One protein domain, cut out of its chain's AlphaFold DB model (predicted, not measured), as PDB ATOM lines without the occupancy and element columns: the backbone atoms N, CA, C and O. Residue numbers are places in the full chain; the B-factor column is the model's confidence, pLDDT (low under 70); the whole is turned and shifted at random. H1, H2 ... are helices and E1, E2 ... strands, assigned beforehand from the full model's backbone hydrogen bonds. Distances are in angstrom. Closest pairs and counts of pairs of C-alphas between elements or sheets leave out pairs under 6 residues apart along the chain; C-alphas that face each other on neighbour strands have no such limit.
ATOM      1  N   GLN A   2      11.638 -20.579 -27.250       91.31
ATOM      2  CA  GLN A   2      11.542 -20.370 -28.705       91.31
ATOM      3  C   GLN A   2      11.952 -18.959 -29.156       91.31
ATOM      4  O   GLN A   2      12.796 -18.839 -30.033       91.31
ATOM      5  N   GLU A   3      11.443 -17.907 -28.510       91.88
ATOM      6  CA  GLU A   3      11.781 -16.512 -28.846       91.88
ATOM      7  C   GLU A   3      13.292 -16.240 -28.772       91.88
ATOM      8  O   GLU A   3      13.890 -15.779 -29.737       91.88
ATOM      9  N   LYS A   4      13.947 -16.673 -27.686       94.06
ATOM     10  CA  LYS A   4      15.410 -16.575 -27.541       94.06
ATOM     11  C   LYS A   4      16.162 -17.335 -28.637       94.06
ATOM     12  O   LYS A   4      17.242 -16.920 -29.043       94.06
ATOM     13  N   CYS A   5      15.627 -18.468 -29.092       94.56
ATOM     14  CA  CYS A   5      16.230 -19.229 -30.181       94.56
ATOM     15  C   CYS A   5      16.098 -18.496 -31.524       94.56
ATOM     16  O   CYS A   5      17.045 -18.515 -32.307       94.56
ATOM     17  N   LEU A   6      14.964 -17.833 -31.773       93.31
ATOM     18  CA  LEU A   6      14.766 -16.985 -32.951       93.31
ATOM     19  C   LEU A   6      15.687 -15.760 -32.916       93.31
ATOM     20  O   LEU A   6      16.270 -15.416 -33.940       93.31
ATOM     21  N   ASP A   7      15.900 -15.150 -31.750       93.19
ATOM     22  CA  ASP A   7      16.857 -14.046 -31.601       93.19
ATOM     23  C   ASP A   7      18.287 -14.483 -31.943       93.19
ATOM     24  O   ASP A   7      18.957 -13.833 -32.747       93.19
ATOM     25  N   LEU A   8      18.727 -15.641 -31.437       94.75
ATOM     26  CA  LEU A   8      20.026 -16.222 -31.800       94.75
ATOM     27  C   LEU A   8      20.125 -16.548 -33.296       94.75
ATOM     28  O   LEU A   8      21.192 -16.405 -33.890       94.75
ATOM     29  N   ALA A   9      19.029 -16.979 -33.922       93.44
ATOM     30  CA  ALA A   9      19.000 -17.220 -35.360       93.44
ATOM     31  C   ALA A   9      19.154 -15.920 -36.159       93.44
ATOM     32  O   ALA A   9      19.903 -15.894 -37.133       93.44
ATOM     33  N   ARG A  10      18.533 -14.819 -35.718       90.38
ATOM     34  CA  ARG A  10      18.724 -13.489 -36.322       90.38
ATOM     35  C   ARG A  10      20.165 -13.000 -36.162       90.38
ATOM     36  O   ARG A  10      20.737 -12.477 -37.116       90.38
ATOM     37  N   GLU A  11      20.782 -13.220 -35.002       92.38
ATOM     38  CA  GLU A  11      22.209 -12.932 -34.795       92.38
ATOM     39  C   GLU A  11      23.094 -13.757 -35.742       92.38
ATOM     40  O   GLU A  11      23.959 -13.206 -36.425       92.38
ATOM     41  N   ALA A  12      22.839 -15.065 -35.847       92.69
ATOM     42  CA  ALA A  12      23.543 -15.961 -36.762       92.69
ATOM     43  C   ALA A  12      23.381 -15.519 -38.230       92.69
ATOM     44  O   ALA A  12      24.366 -15.454 -38.967       92.69
ATOM     45  N   SER A  13      22.170 -15.121 -38.626       89.94
ATOM     46  CA  SER A  13      21.856 -14.552 -39.943       89.94
ATOM     47  C   SER A  13      22.671 -13.286 -40.230       89.94
ATOM     48  O   SER A  13      23.245 -13.143 -41.311       89.94
ATOM     49  N   GLY A  14      22.828 -12.402 -39.237       85.88
ATOM     50  CA  GLY A  14      23.684 -11.214 -39.327       85.88
ATOM     51  C   GLY A  14      25.168 -11.532 -39.556       85.88
ATOM     52  O   GLY A  14      25.875 -10.759 -40.202       85.88
ATOM     53  N   LEU A  15      25.629 -12.697 -39.093       87.94
ATOM     54  CA  LEU A  15      26.968 -13.239 -39.359       87.94
ATOM     55  C   LEU A  15      27.043 -14.031 -40.680       87.94
ATOM     56  O   LEU A  15      28.116 -14.502 -41.069       87.94
ATOM     57  N   GLY A  16      25.919 -14.159 -41.388       84.12
ATOM     58  CA  GLY A  16      25.787 -14.910 -42.630       84.12
ATOM     59  C   GLY A  16      25.771 -16.426 -42.442       84.12
ATOM     60  O   GLY A  16      26.165 -17.158 -43.348       84.12
ATOM     61  N   ILE A  17      25.353 -16.895 -41.268       89.75
ATOM     62  CA  ILE A  17      25.160 -18.312 -40.967       89.75
ATOM     63  C   ILE A  17      23.713 -18.675 -41.306       89.75
ATOM     64  O   ILE A  17      22.778 -18.072 -40.778       89.75
ATOM     65  N   SER A  18      23.534 -19.684 -42.161       90.75
ATOM     66  CA  SER A  18      22.215 -20.234 -42.484       90.75
ATOM     67  C   SER A  18      21.884 -21.449 -41.615       90.75
ATOM     68  O   SER A  18      22.761 -22.247 -41.279       90.75
ATOM     69  N   ILE A  19      20.609 -21.603 -41.252       93.56
ATOM     70  CA  ILE A  19      20.096 -22.723 -40.457       93.56
ATOM     71  C   ILE A  19      19.141 -23.538 -41.323       93.56
ATOM     72  O   ILE A  19      18.105 -23.052 -41.765       93.56
ATOM     73  N   SER A  20      19.481 -24.807 -41.544       91.94
ATOM     74  CA  SER A  20      18.577 -25.770 -42.179       91.94
ATOM     75  C   SER A  20      17.853 -26.575 -41.106       91.94
ATOM     76  O   SER A  20      18.496 -27.141 -40.222       91.94
ATOM     77  N   ALA A  21      16.526 -26.640 -41.185       92.38
ATOM     78  CA  ALA A  21      15.691 -27.322 -40.206       92.38
ATOM     79  C   ALA A  21      15.067 -28.598 -40.779       92.38
ATOM     80  O   ALA A  21      14.685 -28.675 -41.947       92.38
ATOM     81  N   MET A  22      14.911 -29.602 -39.922       90.56
ATOM     82  CA  MET A  22      14.242 -30.852 -40.251       90.56
ATOM     83  C   MET A  22      13.301 -31.235 -39.114       90.56
ATOM     84  O   MET A  22      13.729 -31.350 -37.967       90.56
ATOM     85  N   GLY A  23      12.034 -31.470 -39.444       91.06
ATOM     86  CA  GLY A  23      11.053 -32.032 -38.523       91.06
ATOM     87  C   GLY A  23      10.867 -33.525 -38.773       91.06
ATOM     88  O   GLY A  23      10.469 -33.912 -39.872       91.06
ATOM     89  N   LEU A  24      11.138 -34.360 -37.766       87.44
ATOM     90  CA  LEU A  24      10.959 -35.812 -37.839       87.44
ATOM     91  C   LEU A  24       9.680 -36.235 -37.110       87.44
ATOM     92  O   LEU A  24       9.466 -35.884 -35.950       87.44
ATOM     93  N   GLY A  25       8.834 -37.013 -37.786       85.56
ATOM     94  CA  GLY A  25       7.568 -37.475 -37.215       85.56
ATOM     95  C   GLY A  25       6.542 -36.348 -37.051       85.56
ATOM     96  O   GLY A  25       6.519 -35.400 -37.830       85.56
ATOM     97  N   GLN A  26       5.658 -36.459 -36.058       82.06
ATOM     98  CA  GLN A  26       4.448 -35.625 -35.975       82.06
ATOM     99  C   GLN A  26       4.449 -34.634 -34.806       82.06
ATOM    100  O   GLN A  26       3.694 -33.671 -34.836       82.06
ATOM    101  N   GLU A  27       5.330 -34.790 -33.820       84.00
ATOM    102  CA  GLU A  27       5.304 -34.018 -32.569       84.00
ATOM    103  C   GLU A  27       6.400 -32.945 -32.551       84.00
ATOM    104  O   GLU A  27       7.432 -33.067 -31.900       84.00
ATOM    105  N   TRP A  28       6.196 -31.885 -33.328       90.38
ATOM    106  CA  TRP A  28       7.117 -30.746 -33.400       90.38
ATOM    107  C   TRP A  28       6.382 -29.484 -33.847       90.38
ATOM    108  O   TRP A  28       5.352 -29.570 -34.518       90.38
ATOM    109  N   ASN A  29       6.911 -28.320 -33.479       91.56
ATOM    110  CA  ASN A  29       6.341 -27.032 -33.856       91.56
ATOM    111  C   ASN A  29       6.869 -26.619 -35.239       91.56
ATOM    112  O   ASN A  29       8.042 -26.270 -35.387       91.56
ATOM    113  N   ASP A  30       6.008 -26.712 -36.248       92.50
ATOM    114  CA  ASP A  30       6.348 -26.448 -37.642       92.50
ATOM    115  C   ASP A  30       6.444 -24.966 -37.986       92.50
ATOM    116  O   ASP A  30       7.299 -24.591 -38.782       92.50
ATOM    117  N   GLU A  31       5.636 -24.121 -37.350       92.44
ATOM    118  CA  GLU A  31       5.738 -22.663 -37.482       92.44
ATOM    119  C   GLU A  31       7.103 -22.171 -36.992       92.44
ATOM    120  O   GLU A  31       7.803 -21.463 -37.709       92.44
ATOM    121  N   PHE A  32       7.533 -22.649 -35.821       94.19
ATOM    122  CA  PHE A  32       8.835 -22.315 -35.251       94.19
ATOM    123  C   PHE A  32      10.003 -22.755 -36.145       94.19
ATOM    124  O   PHE A  32      10.924 -21.973 -36.370       94.19
ATOM    125  N   LEU A  33       9.994 -23.992 -36.668       94.44
ATOM    126  CA  LEU A  33      11.078 -24.461 -37.543       94.44
ATOM    127  C   LEU A  33      11.092 -23.744 -38.900       94.44
ATOM    128  O   LEU A  33      12.172 -23.500 -39.440       94.44
ATOM    129  N   ASP A  34       9.921 -23.410 -39.446       93.50
ATOM    130  CA  ASP A  34       9.817 -22.638 -40.684       93.50
ATOM    131  C   ASP A  34      10.353 -21.208 -40.490       93.50
ATOM    132  O   ASP A  34      11.119 -20.730 -41.330       93.50
ATOM    133  N   GLU A  35      10.027 -20.540 -39.379       93.62
ATOM    134  CA  GLU A  35      10.535 -19.197 -39.053       93.62
ATOM    135  C   GLU A  35      12.054 -19.206 -38.807       93.62
ATOM    136  O   GLU A  35      12.792 -18.389 -39.367       93.62
ATOM    137  N   LEU A  36      12.545 -20.180 -38.034       94.75
ATOM    138  CA  LEU A  36      13.969 -20.352 -37.738       94.75
ATOM    139  C   LEU A  36      14.803 -20.519 -39.019       94.75
ATOM    140  O   LEU A  36      15.852 -19.896 -39.176       94.75
ATOM    141  N   ALA A  37      14.346 -21.367 -39.943       94.12
ATOM    142  CA  ALA A  37      15.075 -21.615 -41.181       94.12
ATOM    143  C   ALA A  37      14.962 -20.432 -42.155       94.12
ATOM    144  O   ALA A  37      15.969 -19.969 -42.696       94.12
ATOM    145  N   SER A  38      13.752 -19.901 -42.360       92.75
ATOM    146  CA  SER A  38      13.514 -18.833 -43.342       92.75
ATOM    147  C   SER A  38      14.222 -17.519 -42.994       92.75
ATOM    148  O   SER A  38      14.807 -16.911 -43.891       92.75
ATOM    149  N   SER A  39      14.280 -17.134 -41.715       91.56
ATOM    150  CA  SER A  39      14.995 -15.930 -41.237       91.56
ATOM    151  C   SER A  39      16.519 -15.974 -41.437       91.56
ATOM    152  O   SER A  39      17.204 -14.951 -41.387       91.56
ATOM    153  N   THR A  40      17.072 -17.158 -41.708       92.31
ATOM    154  CA  THR A  40      18.508 -17.368 -41.953       92.31
ATOM    155  C   THR A  40      18.810 -17.772 -43.402       92.31
ATOM    156  O   THR A  40      19.953 -18.066 -43.752       92.31
ATOM    157  N   GLY A  41      17.791 -17.804 -44.270       90.06
ATOM    158  CA  GLY A  41      17.901 -18.211 -45.676       90.06
ATOM    159  C   GLY A  41      17.998 -19.727 -45.900       90.06
ATOM    160  O   GLY A  41      18.092 -20.179 -47.047       90.06
ATOM    161  N   GLY A  42      17.943 -20.531 -44.836       91.38
ATOM    162  CA  GLY A  42      17.953 -21.987 -44.921       91.38
ATOM    163  C   GLY A  42      16.569 -22.589 -45.211       91.38
ATOM    164  O   GLY A  42      15.550 -21.897 -45.135       91.38
ATOM    165  N   PRO A  43      16.509 -23.863 -45.635       90.25
ATOM    166  CA  PRO A  43      15.267 -24.601 -45.819       90.25
ATOM    167  C   PRO A  43      14.770 -25.264 -44.534       90.25
ATOM    168  O   PRO A  43      15.562 -25.671 -43.683       90.25
ATOM    169  N   SER A  44      13.459 -25.471 -44.447       92.06
ATOM    170  CA  SER A  44      12.852 -26.437 -43.531       92.06
ATOM    171  C   SER A  44      12.275 -27.621 -44.316       92.06
ATOM    172  O   SER A  44      11.732 -27.438 -45.408       92.06
ATOM    173  N   SER A  45      12.356 -28.834 -43.772       89.00
ATOM    174  CA  SER A  45      11.806 -30.037 -44.415       89.00
ATOM    175  C   SER A  45      11.065 -30.925 -43.423       89.00
ATOM    176  O   SER A  45      11.534 -31.156 -42.308       89.00
ATOM    177  N   TYR A  46       9.925 -31.471 -43.850       90.31
ATOM    178  CA  TYR A  46       9.208 -32.508 -43.111       90.31
ATOM    179  C   TYR A  46       9.675 -33.894 -43.556       90.31
ATOM    180  O   TYR A  46       9.643 -34.219 -44.742       90.31
ATOM    181  N   ILE A  47      10.094 -34.709 -42.590       85.19
ATOM    182  CA  ILE A  47      10.587 -36.061 -42.806       85.19
ATOM    183  C   ILE A  47       9.708 -37.069 -42.072       85.19
ATOM    184  O   ILE A  47       9.660 -37.127 -40.841       85.19
ATOM    185  N   ASN A  48       9.026 -37.899 -42.859       77.31
ATOM    186  CA  ASN A  48       8.117 -38.938 -42.379       77.31
ATOM    187  C   ASN A  48       8.755 -40.343 -42.331       77.31
ATOM    188  O   ASN A  48       8.136 -41.267 -41.811       77.31
ATOM    189  N   THR A  49       9.982 -40.521 -42.844       77.94
ATOM    190  CA  THR A  49      10.709 -41.803 -42.827       77.94
ATOM    191  C   THR A  49      12.195 -41.613 -42.515       77.94
ATOM    192  O   THR A  49      12.801 -40.617 -42.899       77.94
ATOM    193  N   ALA A  50      12.820 -42.595 -41.858       77.31
ATOM    194  CA  ALA A  50      14.241 -42.530 -41.501       77.31
ATOM    195  C   ALA A  50      15.173 -42.400 -42.727       77.31
ATOM    196  O   ALA A  50      16.183 -41.704 -42.662       77.31
ATOM    197  N   ASN A  51      14.819 -43.008 -43.864       78.50
ATOM    198  CA  ASN A  51      15.619 -42.930 -45.093       78.50
ATOM    199  C   ASN A  51      15.679 -41.510 -45.674       78.50
ATOM    200  O   ASN A  51      16.710 -41.112 -46.216       78.50
ATOM    201  N   ALA A  52      14.608 -40.726 -45.526       80.12
ATOM    202  CA  ALA A  52      14.580 -39.346 -45.994       80.12
ATOM    203  C   ALA A  52      15.542 -38.437 -45.201       80.12
ATOM    204  O   ALA A  52      16.042 -37.463 -45.755       80.12
ATOM    205  N   VAL A  53      15.906 -38.789 -43.956       84.56
ATOM    206  CA  VAL A  53      16.950 -38.073 -43.189       84.56
ATOM    207  C   VAL A  53      18.292 -38.136 -43.915       84.56
ATOM    208  O   VAL A  53      18.965 -37.121 -44.079       84.56
ATOM    209  N   VAL A  54      18.674 -39.328 -44.381       85.75
ATOM    210  CA  VAL A  54      19.938 -39.537 -45.100       85.75
ATOM    211  C   VAL A  54      19.939 -38.762 -46.417       85.75
ATOM    212  O   VAL A  54      20.945 -38.147 -46.763       85.75
ATOM    213  N   GLN A  55      18.809 -38.746 -47.130       82.38
ATOM    214  CA  GLN A  55      18.653 -37.955 -48.354       82.38
ATOM    215  C   GLN A  55      18.826 -36.459 -48.079       82.38
ATOM    216  O   GLN A  55      19.670 -35.836 -48.714       82.38
ATOM    217  N   PHE A  56      18.138 -35.918 -47.070       83.44
ATOM    218  CA  PHE A  56      18.268 -34.512 -46.681       83.44
ATOM    219  C   PHE A  56      19.711 -34.124 -46.344       83.44
ATOM    220  O   PHE A  56      20.198 -33.096 -46.810       83.44
ATOM    221  N   LEU A  57      20.415 -34.941 -45.552       85.94
ATOM    222  CA  LEU A  57      21.805 -34.657 -45.186       85.94
ATOM    223  C   LEU A  57      22.724 -34.688 -46.414       85.94
ATOM    224  O   LEU A  57      23.554 -33.795 -46.579       85.94
ATOM    225  N   ASN A  58      22.550 -35.673 -47.296       85.44
ATOM    226  CA  ASN A  58      23.321 -35.766 -48.535       85.44
ATOM    227  C   ASN A  58      23.045 -34.586 -49.474       85.44
ATOM    228  O   ASN A  58      23.979 -34.043 -50.061       85.44
ATOM    229  N   ASP A  59      21.787 -34.165 -49.603       81.88
ATOM    230  CA  ASP A  59      21.409 -32.984 -50.380       81.88
ATOM    231  C   ASP A  59      22.042 -31.722 -49.798       81.88
ATOM    232  O   ASP A  59      22.614 -30.926 -50.538       81.88
ATOM    233  N   HIS A  60      22.046 -31.574 -48.472       82.56
ATOM    234  CA  HIS A  60      22.679 -30.437 -47.811       82.56
ATOM    235  C   HIS A  60      24.200 -30.397 -48.036       82.56
ATOM    236  O   HIS A  60      24.740 -29.356 -48.407       82.56
ATOM    237  N   VAL A  61      24.896 -31.532 -47.904       85.00
ATOM    238  CA  VAL A  61      26.342 -31.625 -48.183       85.00
ATOM    239  C   VAL A  61      26.649 -31.315 -49.651       85.00
ATOM    240  O   VAL A  61      27.611 -30.598 -49.945       85.00
ATOM    241  N   ARG A  62      25.823 -31.809 -50.584       80.75
ATOM    242  CA  ARG A  62      25.950 -31.491 -52.015       80.75
ATOM    243  C   ARG A  62      25.747 -30.005 -52.289       80.75
ATOM    244  O   ARG A  62      26.527 -29.425 -53.038       80.75
ATOM    245  N   ASN A  63      24.750 -29.390 -51.658       79.75
ATOM    246  CA  ASN A  63      24.476 -27.963 -51.794       79.75
ATOM    247  C   ASN A  63      25.674 -27.118 -51.334       79.75
ATOM    248  O   ASN A  63      26.071 -26.213 -52.059       79.75
ATOM    249  N   LEU A  64      26.291 -27.462 -50.196       80.12
ATOM    250  CA  LEU A  64      27.500 -26.789 -49.701       80.12
ATOM    251  C   LEU A  64      28.702 -26.979 -50.639       80.12
ATOM    252  O   LEU A  64      29.478 -26.054 -50.851       80.12
ATOM    253  N   SER A  65      28.853 -28.170 -51.223       83.25
ATOM    254  CA  SER A  65      29.980 -28.481 -52.117       83.25
ATOM    255  C   SER A  65      29.890 -27.762 -53.468       83.25
ATOM    256  O   SER A  65      30.917 -27.476 -54.078       83.25
ATOM    257  N   ASN A  66      28.671 -27.470 -53.931       85.31
ATOM    258  CA  ASN A  66      28.394 -26.840 -55.226       85.31
ATOM    259  C   ASN A  66      28.070 -25.339 -55.114       85.31
ATOM    260  O   ASN A  66      27.582 -24.739 -56.079       85.31
ATOM    261  N   ALA A  67      28.303 -24.739 -53.945       88.38
ATOM    262  CA  ALA A  67      28.083 -23.323 -53.716       88.38
ATOM    263  C   ALA A  67      28.951 -22.480 -54.664       88.38
ATOM    264  O   ALA A  67      30.166 -22.649 -54.758       88.38
ATOM    265  N   PHE A  68      28.311 -21.564 -55.383       89.88
ATOM    266  CA  PHE A  68      28.961 -20.556 -56.216       89.88
ATOM    267  C   PHE A  68      29.077 -19.229 -55.465       89.88
ATOM    268  O   PHE A  68      30.137 -18.596 -55.468       89.88
ATOM    269  N   ALA A  69      27.989 -18.831 -54.806       91.06
ATOM    270  CA  ALA A  69      27.957 -17.666 -53.945       91.06
ATOM    271  C   ALA A  69      27.282 -17.987 -52.614       91.06
ATOM    272  O   ALA A  69      26.285 -18.704 -52.566       91.06
ATOM    273  N   GLU A  70      27.814 -17.414 -51.543       90.44
ATOM    274  CA  GLU A  70      27.284 -17.554 -50.189       90.44
ATOM    275  C   GLU A  70      26.699 -16.238 -49.688       90.44
ATOM    276  O   GLU A  70      26.961 -15.166 -50.244       90.44
ATOM    277  N   ARG A  71      25.913 -16.325 -48.608       90.62
ATOM    278  CA  ARG A  71      25.305 -15.159 -47.942       90.62
ATOM    279  C   ARG A  71      24.495 -14.298 -48.914       90.62
ATOM    280  O   ARG A  71      24.529 -13.066 -48.864       90.62
ATOM    281  N   VAL A  72      23.778 -14.966 -49.815       93.25
ATOM    282  CA  VAL A  72      22.937 -14.310 -50.804       93.25
ATOM    283  C   VAL A  72      21.734 -13.705 -50.099       93.25
ATOM    284  O   VAL A  72      20.997 -14.389 -49.387       93.25
ATOM    285  N   ARG A  73      21.533 -12.408 -50.309       94.06
ATOM    286  CA  ARG A  73      20.451 -11.629 -49.704       94.06
ATOM    287  C   ARG A  73      19.900 -10.624 -50.696       94.06
ATOM    288  O   ARG A  73      20.641 -10.091 -51.519       94.06
ATOM    289  N   MET A  74      18.610 -10.343 -50.602       95.62
ATOM    290  CA  MET A  74      17.911  -9.413 -51.480       95.62
ATOM    291  C   MET A  74      17.321  -8.266 -50.669       95.62
ATOM    292  O   MET A  74      16.519  -8.480 -49.767       95.62
ATOM    293  N   SER A  75      17.707  -7.042 -51.006       95.44
ATOM    294  CA  SER A  75      17.039  -5.827 -50.551       95.44
ATOM    295  C   SER A  75      15.954  -5.446 -51.553       95.44
ATOM    296  O   SER A  75      16.185  -5.487 -52.765       95.44
ATOM    297  N   VAL A  76      14.779  -5.082 -51.045       95.75
ATOM    298  CA  VAL A  76      13.638  -4.626 -51.844       95.75
ATOM    299  C   VAL A  76      13.251  -3.237 -51.353       95.75
ATOM    300  O   VAL A  76      12.630  -3.091 -50.304       95.75
ATOM    301  N   ALA A  77      13.638  -2.210 -52.103       95.38
ATOM    302  CA  ALA A  77      13.293  -0.825 -51.808       95.38
ATOM    303  C   ALA A  77      12.076  -0.419 -52.645       95.38
ATOM    304  O   ALA A  77      12.210  -0.201 -53.846       95.38
ATOM    305  N   THR A  78      10.895  -0.348 -52.037       95.50
ATOM    306  CA  THR A  78       9.661   0.077 -52.714       95.50
ATOM    307  C   THR A  78       9.511   1.597 -52.746       95.50
ATOM    308  O   THR A  78      10.044   2.307 -51.890       95.50
ATOM    309  N   ASP A  79       8.738   2.099 -53.709       93.88
ATOM    310  CA  ASP A  79       8.221   3.471 -53.663       93.88
ATOM    311  C   ASP A  79       7.318   3.671 -52.410       93.88
ATOM    312  O   ASP A  79       6.724   2.702 -51.928       93.88
ATOM    313  N   PRO A  80       7.179   4.899 -51.859       91.50
ATOM    314  CA  PRO A  80       6.581   5.139 -50.530       91.50
ATOM    315  C   PRO A  80       5.148   4.624 -50.301       91.50
ATOM    316  O   PRO A  80       4.744   4.385 -49.165       91.50
ATOM    317  N   ASP A  81       4.362   4.494 -51.362       93.81
ATOM    318  CA  ASP A  81       2.962   4.051 -51.376       93.81
ATOM    319  C   ASP A  81       2.789   2.626 -51.940       93.81
ATOM    320  O   ASP A  81       1.660   2.152 -52.087       93.81
ATOM    321  N   VAL A  82       3.893   1.929 -52.220       95.12
ATOM    322  CA  VAL A  82       3.923   0.521 -52.624       95.12
ATOM    323  C   VAL A  82       4.308  -0.334 -51.420       95.12
ATOM    324  O   VAL A  82       5.274  -0.044 -50.713       95.12
ATOM    325  N   LYS A  83       3.569  -1.424 -51.194       94.19
ATOM    326  CA  LYS A  83       3.850  -2.388 -50.120       94.19
ATOM    327  C   LYS A  83       4.218  -3.748 -50.691       94.19
ATOM    328  O   LYS A  83       3.649  -4.171 -51.693       94.19
ATOM    329  N   ILE A  84       5.132  -4.451 -50.032       94.88
ATOM    330  CA  ILE A  84       5.379  -5.870 -50.304       94.88
ATOM    331  C   ILE A  84       4.335  -6.664 -49.520       94.88
ATOM    332  O   ILE A  84       4.383  -6.712 -48.295       94.88
ATOM    333  N   GLU A  85       3.390  -7.269 -50.231       93.62
ATOM    334  CA  GLU A  85       2.317  -8.069 -49.634       93.62
ATOM    335  C   GLU A  85       2.830  -9.451 -49.217       93.62
ATOM    336  O   GLU A  85       2.500  -9.965 -48.153       93.62
ATOM    337  N   SER A  86       3.663 -10.070 -50.055       93.69
ATOM    338  CA  SER A  86       4.265 -11.365 -49.744       93.69
ATOM    339  C   SER A  86       5.520 -11.616 -50.568       93.69
ATOM    340  O   SER A  86       5.600 -11.180 -51.719       93.69
ATOM    341  N   ALA A  87       6.446 -12.390 -50.012       95.12
ATOM    342  CA  ALA A  87       7.602 -12.926 -50.709       95.12
ATOM    343  C   ALA A  87       7.647 -14.447 -50.526       95.12
ATOM    344  O   ALA A  87       7.367 -14.967 -49.445       95.12
ATOM    345  N   PHE A  88       7.986 -15.171 -51.589       94.75
ATOM    346  CA  PHE A  88       8.021 -16.628 -51.564       94.75
ATOM    347  C   PHE A  88       9.187 -17.149 -52.401       94.75
ATOM    348  O   PHE A  88       9.301 -16.821 -53.581       94.75
ATOM    349  N   ARG A  89      10.052 -17.986 -51.824       94.81
ATOM    350  CA  ARG A  89      11.074 -18.710 -52.589       94.81
ATOM    351  C   ARG A  89      10.380 -19.858 -53.304       94.81
ATOM    352  O   ARG A  89       9.760 -20.673 -52.639       94.81
ATOM    353  N   LEU A  90      10.468 -19.931 -54.627       93.25
ATOM    354  CA  LEU A  90       9.932 -21.036 -55.432       93.25
ATOM    355  C   LEU A  90      10.964 -22.152 -55.618       93.25
ATOM    356  O   LEU A  90      10.613 -23.321 -55.674       93.25
ATOM    357  N   ALA A  91      12.244 -21.794 -55.692       91.56
ATOM    358  CA  ALA A  91      13.343 -22.728 -55.902       91.56
ATOM    359  C   ALA A  91      14.613 -22.210 -55.220       91.56
ATOM    360  O   ALA A  91      14.760 -20.992 -55.080       91.56
ATOM    361  N   PRO A  92      15.544 -23.085 -54.802       88.38
ATOM    362  CA  PRO A  92      15.514 -24.554 -54.889       88.38
ATOM    363  C   PRO A  92      14.747 -25.258 -53.760       88.38
ATOM    364  O   PRO A  92      14.617 -26.474 -53.770       88.38
ATOM    365  N   HIS A  93      14.279 -24.517 -52.757       89.31
ATOM    366  CA  HIS A  93      13.504 -25.066 -51.645       89.31
ATOM    367  C   HIS A  93      12.327 -24.125 -51.388       89.31
ATOM    368  O   HIS A  93      12.564 -23.011 -50.898       89.31
ATOM    369  N   PRO A  94      11.092 -24.513 -51.756       92.12
ATOM    370  CA  PRO A  94       9.975 -23.606 -51.669       92.12
ATOM    371  C   PRO A  94       9.638 -23.265 -50.229       92.12
ATOM    372  O   PRO A  94       9.482 -24.168 -49.405       92.12
ATOM    373  N   GLN A  95       9.513 -21.977 -49.929       92.81
ATOM    374  CA  GLN A  95       9.096 -21.506 -48.611       92.81
ATOM    375  C   GLN A  95       8.658 -20.039 -48.625       92.81
ATOM    376  O   GLN A  95       9.174 -19.259 -49.435       92.81
ATOM    377  N   PRO A  96       7.773 -19.642 -47.694       93.12
ATOM    378  CA  PRO A  96       7.540 -18.237 -47.394       93.12
ATOM    379  C   PRO A  96       8.845 -17.538 -47.007       93.12
ATOM    380  O   PRO A  96       9.725 -18.135 -46.383       93.12
ATOM    381  N   LEU A  97       8.964 -16.268 -47.381       93.62
ATOM    382  CA  LEU A  97      10.075 -15.406 -46.999       93.62
ATOM    383  C   LEU A  97       9.536 -14.231 -46.171       93.62
ATOM    384  O   LEU A  97       8.479 -13.694 -46.516       93.62
ATOM    385  N   PRO A  98      10.243 -13.814 -45.107       90.69
ATOM    386  CA  PRO A  98       9.825 -12.672 -44.304       90.69
ATOM    387  C   PRO A  98       9.861 -11.385 -45.139       90.69
ATOM    388  O   PRO A  98      10.823 -11.129 -45.860       90.69
ATOM    389  N   THR A  99       8.809 -10.570 -45.050       89.00
ATOM    390  CA  THR A  99       8.693  -9.273 -45.754       89.00
ATOM    391  C   THR A  99       8.840  -8.067 -44.829       89.00
ATOM    392  O   THR A  99       8.936  -6.937 -45.298       89.00
ATOM    393  N   ASN A 100       8.851  -8.294 -43.516       81.88
ATOM    394  CA  ASN A 100       9.007  -7.277 -42.475       81.88
ATOM    395  C   ASN A 100      10.476  -6.921 -42.187       81.88
ATOM    396  O   ASN A 100      10.742  -5.973 -41.450       81.88
ATOM    397  N   GLU A 101      11.423  -7.669 -42.749       79.06
ATOM    398  CA  GLU A 101      12.855  -7.415 -42.619       79.06
ATOM    399  C   GLU A 101      13.366  -6.519 -43.755       79.06
ATOM    400  O   GLU A 101      12.858  -6.544 -44.874       79.06
ATOM    401  N   SER A 102      14.425  -5.745 -43.494       80.50
ATOM    402  CA  SER A 102      15.044  -4.879 -44.512       80.50
ATOM    403  C   SER A 102      15.694  -5.654 -45.661       80.50
ATOM    404  O   SER A 102      15.941  -5.098 -46.730       80.50
ATOM    405  N   THR A 103      16.036  -6.921 -45.426       90.38
ATOM    406  CA  THR A 103      16.706  -7.792 -46.391       90.38
ATOM    407  C   THR A 103      16.158  -9.200 -46.284       90.38
ATOM    408  O   THR A 103      16.144  -9.775 -45.204       90.38
ATOM    409  N   ILE A 104      15.791  -9.781 -47.419       94.12
ATOM    410  CA  ILE A 104      15.348 -11.164 -47.530       94.12
ATOM    411  C   ILE A 104      16.579 -12.063 -47.661       94.12
ATOM    412  O   ILE A 104      17.357 -11.920 -48.607       94.12
ATOM    413  N   GLN A 105      16.742 -13.008 -46.737       93.81
ATOM    414  CA  GLN A 105      17.822 -13.992 -46.789       93.81
ATOM    415  C   GLN A 105      17.500 -15.088 -47.809       93.81
ATOM    416  O   GLN A 105      16.460 -15.741 -47.733       93.81
ATOM    417  N   LEU A 106      18.396 -15.300 -48.774       93.19
ATOM    418  CA  LEU A 106      18.233 -16.300 -49.835       93.19
ATOM    419  C   LEU A 106      19.166 -17.509 -49.666       93.19
ATOM    420  O   LEU A 106      18.880 -18.567 -50.230       93.19
ATOM    421  N   GLY A 107      20.213 -17.378 -48.844       90.81
ATOM    422  CA  GLY A 107      21.121 -18.463 -48.473       90.81
ATOM    423  C   GLY A 107      22.277 -18.628 -49.460       90.81
ATOM    424  O   GLY A 107      22.939 -17.654 -49.809       90.81
ATOM    425  N   SER A 108      22.535 -19.865 -49.886       90.19
ATOM    426  CA  SER A 108      23.602 -20.210 -50.834       90.19
ATOM    427  C   SER A 108      23.049 -20.359 -52.254       90.19
ATOM    428  O   SER A 108      22.005 -20.985 -52.463       90.19
ATOM    429  N   LEU A 109      23.752 -19.794 -53.235       91.31
ATOM    430  CA  LEU A 109      23.469 -19.923 -54.664       91.31
ATOM    431  C   LEU A 109      24.460 -20.905 -55.287       91.31
ATOM    432  O   LEU A 109      25.671 -20.734 -55.160       91.31
ATOM    433  N   GLN A 110      23.951 -21.901 -56.010       89.62
ATOM    434  CA  GLN A 110      24.771 -22.880 -56.728       89.62
ATOM    435  C   GLN A 110      25.081 -22.408 -58.149       89.62
ATOM    436  O   GLN A 110      24.321 -21.643 -58.736       89.62
ATOM    437  N   ALA A 111      26.167 -22.922 -58.733       84.44
ATOM    438  CA  ALA A 111      26.565 -22.567 -60.100       84.44
ATOM    439  C   ALA A 111      25.534 -22.993 -61.162       84.44
ATOM    440  O   ALA A 111      25.388 -22.333 -62.187       84.44
ATOM    441  N   THR A 112      24.829 -24.102 -60.923       84.69
ATOM    442  CA  THR A 112      23.933 -24.745 -61.897       84.69
ATOM    443  C   THR A 112      22.457 -24.671 -61.515       84.69
ATOM    444  O   THR A 112      21.618 -25.173 -62.257       84.69
ATOM    445  N   ARG A 113      22.113 -24.069 -60.369       86.38
ATOM    446  CA  ARG A 113      20.734 -24.025 -59.869       86.38
ATOM    447  C   ARG A 113      20.359 -22.619 -59.427       86.38
ATOM    448  O   ARG A 113      20.975 -22.058 -58.523       86.38
ATOM    449  N   LEU A 114      19.324 -22.073 -60.058       89.94
ATOM    450  CA  LEU A 114      18.829 -20.728 -59.784       89.94
ATOM    451  C   LEU A 114      18.023 -20.677 -58.483       89.94
ATOM    452  O   LEU A 114      17.266 -21.594 -58.157       89.94
ATOM    453  N   ILE A 115      18.125 -19.547 -57.784       92.75
ATOM    454  CA  ILE A 115      17.157 -19.165 -56.756       92.75
ATOM    455  C   ILE A 115      16.034 -18.399 -57.453       92.75
ATOM    456  O   ILE A 115      16.277 -17.371 -58.080       92.75
ATOM    457  N   SER A 116      14.806 -18.900 -57.341       93.94
ATOM    458  CA  SER A 116      13.615 -18.244 -57.893       93.94
ATOM    459  C   SER A 116      12.768 -17.688 -56.760       93.94
ATOM    460  O   SER A 116      12.446 -18.422 -55.824       93.94
ATOM    461  N   VAL A 117      12.393 -16.412 -56.840       94.88
ATOM    462  CA  VAL A 117      11.582 -15.726 -55.824       94.88
ATOM    463  C   VAL A 117      10.374 -15.074 -56.486       94.88
ATOM    464  O   VAL A 117      10.514 -14.367 -57.480       94.88
ATOM    465  N   LEU A 118       9.193 -15.302 -55.917       95.12
ATOM    466  CA  LEU A 118       7.954 -14.628 -56.274       95.12
ATOM    467  C   LEU A 118       7.687 -13.506 -55.268       95.12
ATOM    468  O   LEU A 118       7.564 -13.759 -54.069       95.12
ATOM    469  N   LEU A 119       7.589 -12.276 -55.765       95.06
ATOM    470  CA  LEU A 119       7.241 -11.094 -54.980       95.06
ATOM    471  C   LEU A 119       5.848 -10.613 -55.385       95.06
ATOM    472  O   LEU A 119       5.552 -10.480 -56.571       95.06
ATOM    473  N   GLN A 120       5.003 -10.337 -54.397       95.00
ATOM    474  CA  GLN A 120       3.691  -9.736 -54.595       95.00
ATOM    475  C   GLN A 120       3.719  -8.317 -54.030       95.00
ATOM    476  O   GLN A 120       3.973  -8.131 -52.841       95.00
ATOM    477  N   PHE A 121       3.433  -7.330 -54.876       95.19
ATOM    478  CA  PHE A 121       3.338  -5.928 -54.483       95.19
ATOM    479  C   PHE A 121       1.876  -5.486 -54.440       95.19
ATOM    480  O   PHE A 121       1.083  -5.847 -55.311       95.19
ATOM    481  N   GLN A 122       1.530  -4.684 -53.442       95.44
ATOM    482  CA  GLN A 122       0.281  -3.939 -53.384       95.44
ATOM    483  C   GLN A 122       0.553  -2.499 -53.821       95.44
ATOM    484  O   GLN A 122       1.415  -1.821 -53.258       95.44
ATOM    485  N   LEU A 123      -0.208  -2.040 -54.814       95.12
ATOM    486  CA  LEU A 123      -0.116  -0.699 -55.383       95.12
ATOM    487  C   LEU A 123      -1.358   0.136 -55.035       95.12
ATOM    488  O   LEU A 123      -2.425  -0.432 -54.772       95.12
ATOM    489  N   PRO A 124      -1.255   1.476 -55.038       93.25
ATOM    490  CA  PRO A 124      -2.412   2.345 -54.864       93.25
ATOM    491  C   PRO A 124      -3.383   2.212 -56.046       93.25
ATOM    492  O   PRO A 124      -2.973   2.086 -57.195       93.25
ATOM    493  N   ALA A 125      -4.687   2.279 -55.767       88.88
ATOM    494  CA  ALA A 125      -5.723   2.104 -56.789       88.88
ATOM    495  C   ALA A 125      -5.758   3.245 -57.825       88.88
ATOM    496  O   ALA A 125      -6.026   3.008 -58.998       88.88
ATOM    497  N   ASN A 126      -5.475   4.477 -57.392       88.94
ATOM    498  CA  ASN A 126      -5.548   5.671 -58.232       88.94
ATOM    499  C   ASN A 126      -4.135   6.167 -58.545       88.94
ATOM    500  O   ASN A 126      -3.592   6.999 -57.816       88.94
ATOM    501  N   MET A 127      -3.538   5.640 -59.613       91.12
ATOM    502  CA  MET A 127      -2.237   6.094 -60.109       91.12
ATOM    503  C   MET A 127      -2.414   7.038 -61.307       91.12
ATOM    504  O   MET A 127      -3.293   6.800 -62.137       91.12
ATOM    505  N   PRO A 128      -1.608   8.110 -61.416       92.31
ATOM    506  CA  PRO A 128      -1.606   8.953 -62.606       92.31
ATOM    507  C   PRO A 128      -1.101   8.166 -63.822       92.31
ATOM    508  O   PRO A 128      -0.241   7.299 -63.681       92.31
ATOM    509  N   ILE A 129      -1.618   8.502 -65.007       95.38
ATOM    510  CA  ILE A 129      -1.154   7.945 -66.286       95.38
ATOM    511  C   ILE A 129       0.333   8.268 -66.483       95.38
ATOM    512  O   ILE A 129       0.771   9.389 -66.213       95.38
ATOM    513  N   GLY A 130       1.089   7.295 -66.988       93.62
ATOM    514  CA  GLY A 130       2.510   7.403 -67.300       93.62
ATOM    515  C   GLY A 130       3.367   6.321 -66.641       93.62
ATOM    516  O   GLY A 130       2.870   5.393 -66.004       93.62
ATOM    517  N   PHE A 131       4.684   6.453 -66.803       93.50
ATOM    518  CA  PHE A 131       5.653   5.539 -66.204       93.50
ATOM    519  C   PHE A 131       5.807   5.778 -64.709       93.50
ATOM    520  O   PHE A 131       5.953   6.912 -64.246       93.50
ATOM    521  N   ARG A 132       5.838   4.680 -63.959       92.88
ATOM    522  CA  ARG A 132       5.919   4.682 -62.508       92.88
ATOM    523  C   ARG A 132       6.946   3.668 -62.025       92.88
ATOM    524  O   ARG A 132       6.917   2.507 -62.428       92.88
ATOM    525  N   SER A 133       7.819   4.102 -61.123       94.44
ATOM    526  CA  SER A 133       8.658   3.194 -60.341       94.44
ATOM    527  C   SER A 133       7.788   2.387 -59.371       94.44
ATOM    528  O   SER A 133       6.757   2.854 -58.883       94.44
ATOM    529  N   VAL A 134       8.163   1.136 -59.133       95.69
ATOM    530  CA  VAL A 134       7.489   0.251 -58.176       95.69
ATOM    531  C   VAL A 134       8.455  -0.112 -57.063       95.69
ATOM    532  O   VAL A 134       8.143   0.070 -55.884       95.69
ATOM    533  N   ALA A 135       9.623  -0.631 -57.440       96.19
ATOM    534  CA  ALA A 135      10.652  -1.035 -56.500       96.19
ATOM    535  C   ALA A 135      12.025  -1.126 -57.169       96.19
ATOM    536  O   ALA A 135      12.136  -1.444 -58.350       96.19
ATOM    537  N   ARG A 136      13.076  -0.951 -56.375       96.75
ATOM    538  CA  ARG A 136      14.452  -1.312 -56.708       96.75
ATOM    539  C   ARG A 136      14.845  -2.566 -55.941       96.75
ATOM    540  O   ARG A 136      14.777  -2.601 -54.713       96.75
ATOM    541  N   LEU A 137      15.290  -3.578 -56.672       96.50
ATOM    542  CA  LEU A 137      15.819  -4.823 -56.136       96.50
ATOM    543  C   LEU A 137      17.343  -4.769 -56.169       96.50
ATOM    544  O   LEU A 137      17.935  -4.461 -57.205       96.50
ATOM    545  N   VAL A 138      17.981  -5.098 -55.048       96.75
ATOM    546  CA  VAL A 138      19.436  -5.275 -54.992       96.75
ATOM    547  C   VAL A 138      19.749  -6.620 -54.364       96.75
ATOM    548  O   VAL A 138      19.412  -6.865 -53.209       96.75
ATOM    549  N   VAL A 139      20.398  -7.495 -55.127       95.44
ATOM    550  CA  VAL A 139      20.869  -8.795 -54.647       95.44
ATOM    551  C   VAL A 139      22.353  -8.689 -54.344       95.44
ATOM    552  O   VAL A 139      23.127  -8.266 -55.199       95.44
ATOM    553  N   TYR A 140      22.736  -9.091 -53.139       93.50
ATOM    554  CA  TYR A 140      24.117  -9.165 -52.678       93.50
ATOM    555  C   TYR A 140      24.517 -10.624 -52.491       93.50
ATOM    556  O   TYR A 140      23.680 -11.428 -52.088       93.50
ATOM    557  N   GLY A 141      25.789 -10.945 -52.701       92.62
ATOM    558  CA  GLY A 141      26.352 -12.247 -52.352       92.62
ATOM    559  C   GLY A 141      27.874 -12.262 -52.433       92.62
ATOM    560  O   GLY A 141      28.485 -11.408 -53.078       92.62
ATOM    561  N   ASP A 142      28.489 -13.242 -51.784       91.19
ATOM    562  CA  ASP A 142      29.937 -13.430 -51.810       91.19
ATOM    563  C   ASP A 142      30.305 -14.520 -52.805       91.19
ATOM    564  O   ASP A 142      30.004 -15.691 -52.581       91.19
ATOM    565  N   ILE A 143      30.963 -14.139 -53.901       90.00
ATOM    566  CA  ILE A 143      31.377 -15.082 -54.943       90.00
ATOM    567  C   ILE A 143      32.620 -15.829 -54.459       90.00
ATOM    568  O   ILE A 143      33.692 -15.237 -54.305       90.00
ATOM    569  N   LEU A 144      32.498 -17.144 -54.272       86.00
ATOM    570  CA  LEU A 144      33.562 -17.958 -53.681       86.00
ATOM    571  C   LEU A 144      34.813 -18.042 -54.573       86.00
ATOM    572  O   LEU A 144      35.929 -18.101 -54.059       86.00
ATOM    573  N   SER A 145      34.657 -17.999 -55.902       78.31
ATOM    574  CA  SER A 145      35.773 -18.147 -56.851       78.31
ATOM    575  C   SER A 145      36.691 -16.925 -56.950       78.31
ATOM    576  O   SER A 145      37.865 -17.073 -57.283       78.31
ATOM    577  N   ASN A 146      36.176 -15.717 -56.695       68.19
ATOM    578  CA  ASN A 146      36.847 -14.474 -57.099       68.19
ATOM    579  C   ASN A 146      37.475 -13.687 -55.941       68.19
ATOM    580  O   ASN A 146      37.981 -12.593 -56.176       68.19
ATOM    581  N   GLN A 147      37.414 -14.185 -54.698       63.25
ATOM    582  CA  GLN A 147      37.789 -13.456 -53.466       63.25
ATOM    583  C   GLN A 147      37.084 -12.091 -53.275       63.25
ATOM    584  O   GLN A 147      37.307 -11.417 -52.271       63.25
ATOM    585  N   GLN A 148      36.214 -11.681 -54.205       62.53
ATOM    586  CA  GLN A 148      35.369 -10.505 -54.089       62.53
ATOM    587  C   GLN A 148      34.222 -10.817 -53.139       62.53
ATOM    588  O   GLN A 148      33.296 -11.564 -53.459       62.53
ATOM    589  N   GLN A 149      34.302 -10.209 -51.965       71.19
ATOM    590  CA  GLN A 149      33.187 -10.128 -51.042       71.19
ATOM    591  C   GLN A 149      32.211  -9.065 -51.562       71.19
ATOM    592  O   GLN A 149      32.639  -8.010 -52.033       71.19
ATOM    593  N   GLN A 150      30.913  -9.342 -51.457       77.88
ATOM    594  CA  GLN A 150      29.814  -8.407 -51.695       77.88
ATOM    595  C   GLN A 150      29.614  -7.994 -53.161       77.88
ATOM    596  O   GLN A 150      29.421  -6.815 -53.466       77.88
ATOM    597  N   PHE A 151      29.596  -8.963 -54.081       90.50
ATOM    598  CA  PHE A 151      29.070  -8.700 -55.420       90.50
ATOM    599  C   PHE A 151      27.610  -8.248 -55.319       90.50
ATOM    600  O   PHE A 151      26.849  -8.783 -54.508       90.50
ATOM    601  N   GLN A 152      27.220  -7.280 -56.149       93.44
ATOM    602  CA  GLN A 152      25.858  -6.763 -56.186       93.44
ATOM    603  C   GLN A 152      25.294  -6.755 -57.606       93.44
ATOM    604  O   GLN A 152      25.961  -6.334 -58.552       93.44
ATOM    605  N   ALA A 153      24.039  -7.175 -57.732       93.50
ATOM    606  CA  ALA A 153      23.231  -7.040 -58.937       93.50
ATOM    607  C   ALA A 153      22.002  -6.181 -58.625       93.50
ATOM    608  O   ALA A 153      21.369  -6.360 -57.584       93.50
ATOM    609  N   LEU A 154      21.674  -5.250 -59.520       96.31
ATOM    610  CA  LEU A 154      20.573  -4.302 -59.354       96.31
ATOM    611  C   LEU A 154      19.538  -4.490 -60.463       96.31
ATOM    612  O   LEU A 154      19.898  -4.677 -61.624       96.31
ATOM    613  N   SER A 155      18.260  -4.407 -60.100       95.69
ATOM    614  CA  SER A 155      17.135  -4.421 -61.032       95.69
ATOM    615  C   SER A 155      16.073  -3.420 -60.583       95.69
ATOM    616  O   SER A 155      15.638  -3.450 -59.433       95.69
ATOM    617  N   ASP A 156      15.665  -2.533 -61.487       96.19
ATOM    618  CA  ASP A 156      14.585  -1.577 -61.251       96.19
ATOM    619  C   ASP A 156      13.280  -2.121 -61.846       96.19
ATOM    620  O   ASP A 156      13.215  -2.472 -63.025       96.19
ATOM    621  N   ILE A 157      12.237  -2.185 -61.020       94.88
ATOM    622  CA  ILE A 157      10.886  -2.590 -61.401       94.88
ATOM    623  C   ILE A 157      10.053  -1.330 -61.590       94.88
ATOM    624  O   ILE A 157       9.879  -0.531 -60.667       94.88
ATOM    625  N   SER A 158       9.518  -1.170 -62.793       94.56
ATOM    626  CA  SER A 158       8.631  -0.073 -63.165       94.56
ATOM    627  C   SER A 158       7.471  -0.605 -63.998       94.56
ATOM    628  O   SER A 158       7.540  -1.707 -64.541       94.56
ATOM    629  N   LEU A 159       6.392   0.168 -64.059       92.88
ATOM    630  CA  LEU A 159       5.223  -0.126 -64.878       92.88
ATOM    631  C   LEU A 159       4.737   1.136 -65.581       92.88
ATOM    632  O   LEU A 159       5.048   2.253 -65.163       92.88
ATOM    633  N   GLU A 160       3.952   0.951 -66.633       93.25
ATOM    634  CA  GLU A 160       3.228   2.023 -67.304       93.25
ATOM    635  C   GLU A 160       1.753   1.977 -66.893       93.25
ATOM    636  O   GLU A 160       1.101   0.936 -66.967       93.25
ATOM    637  N   VAL A 161       1.227   3.111 -66.435       93.38
ATOM    638  CA  VAL A 161      -0.195   3.292 -66.137       93.38
ATOM    639  C   VAL A 161      -0.848   3.941 -67.349       93.38
ATOM    640  O   VAL A 161      -0.465   5.041 -67.740       93.38
ATOM    641  N   THR A 162      -1.846   3.286 -67.934       92.69
ATOM    642  CA  THR A 162      -2.539   3.752 -69.143       92.69
ATOM    643  C   THR A 162      -4.037   3.453 -69.067       92.69
ATOM    644  O   THR A 162      -4.459   2.521 -68.381       92.69
TER     645      THR A 162
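What this domain is: This is residues 2 to 162 of the 263 residues of an uncharacterized protein of Anaerolineae bacterium (UniProt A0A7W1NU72). A twisted, curled sheet of four strands, E6, E3, E8 and E9, stands partly face to face with a smaller sheet, E5, E4 and E7, as a sandwich. At one end of it sit three helices and a short parallel pair, E1 and E2; H1 and H2 are side by side there, and H3 is the part farthest from the domain's middle. The 161 printed residues hold three named helices and nine named strands, in the order H1 E1 H2 E2 H3 E3 E4 E5 E6 E7 E8 E9; the class is mixed, and both larger sheets are antiparallel. The whole is only just compact, close to loose, with a radius of gyration of the C-alphas of 17.7 A and spans of 58 by 41 by 28 A.

Where its parts are: Look first at the large sheet: E8 is residues 130 to 143, 38.6 A long, E9 is 151 to 161, 33.4 A, E3 is 67 to 78, 29.8 A, and E6 is 103 to 110, 20.0 A. E3 bends by 56 degrees at residue 71. In the second sheet find E4, 83 to 91, 23.2 A, E7, 116 to 122, 20.1 A, and E5, 95 to 97. Find C-alpha 2 at (11.542, -20.370, -28.705); there H1 begins and runs to residue 14, 18.5 A. E1 is 21 to 24, H2 is 30 to 38, E2 is 44 to 47, and H3 is 50 to 65, 23.6 A. E9 ends at C-alpha 161, (-0.195, 3.292, -66.137).

How they stand to each other: In the large sheet, look for N 138 and O 75 at 2.9 A between E8 and E3, N 104 and O 74 at 2.8 A between E6 and E3, and N 137 and O 155 at 2.8 A in the hairpin E8 and E9. In the other sheet, N 118 and O 88 are 2.8 A apart between E7 and E4, and N 97 and O 87 are 2.9 A apart in the hairpin E4 and E5. The two sheets are 10.0 A centre to centre where they face each other, their best planes 18 degrees apart. H2 only grazes both sheets; its closest C-alpha pair with E5 is Ser 38 and Leu 97, 6.1 A. H1 touches H2 at a shallow tilt of 15 degrees, the same way, with the C-alphas of Leu 6 and Leu 36 closest, 5.9 A. E1, H2 and E2 form a strand-helix-strand unit, two parallel neighbour strands with a helix between them along the chain, and its crossover is right-handed; N 45 and O 21 are 3.0 A apart. H3 touches no helix; its closest C-alpha pair with E6 is Asn 63 and Gln 110, 7.1 A. Every O i to N i+4 pair is within hydrogen-bond range in H1 and H2, and 11 of 12 are in H3.

The domain as a whole: The two C-alphas farthest apart, those of Ala 50 and Ile 129, are 58.3 A apart. The printed part has no cut, and no link is long. The mean pLDDT of the printed part is 90.0; residues 146 to 148 are under 70.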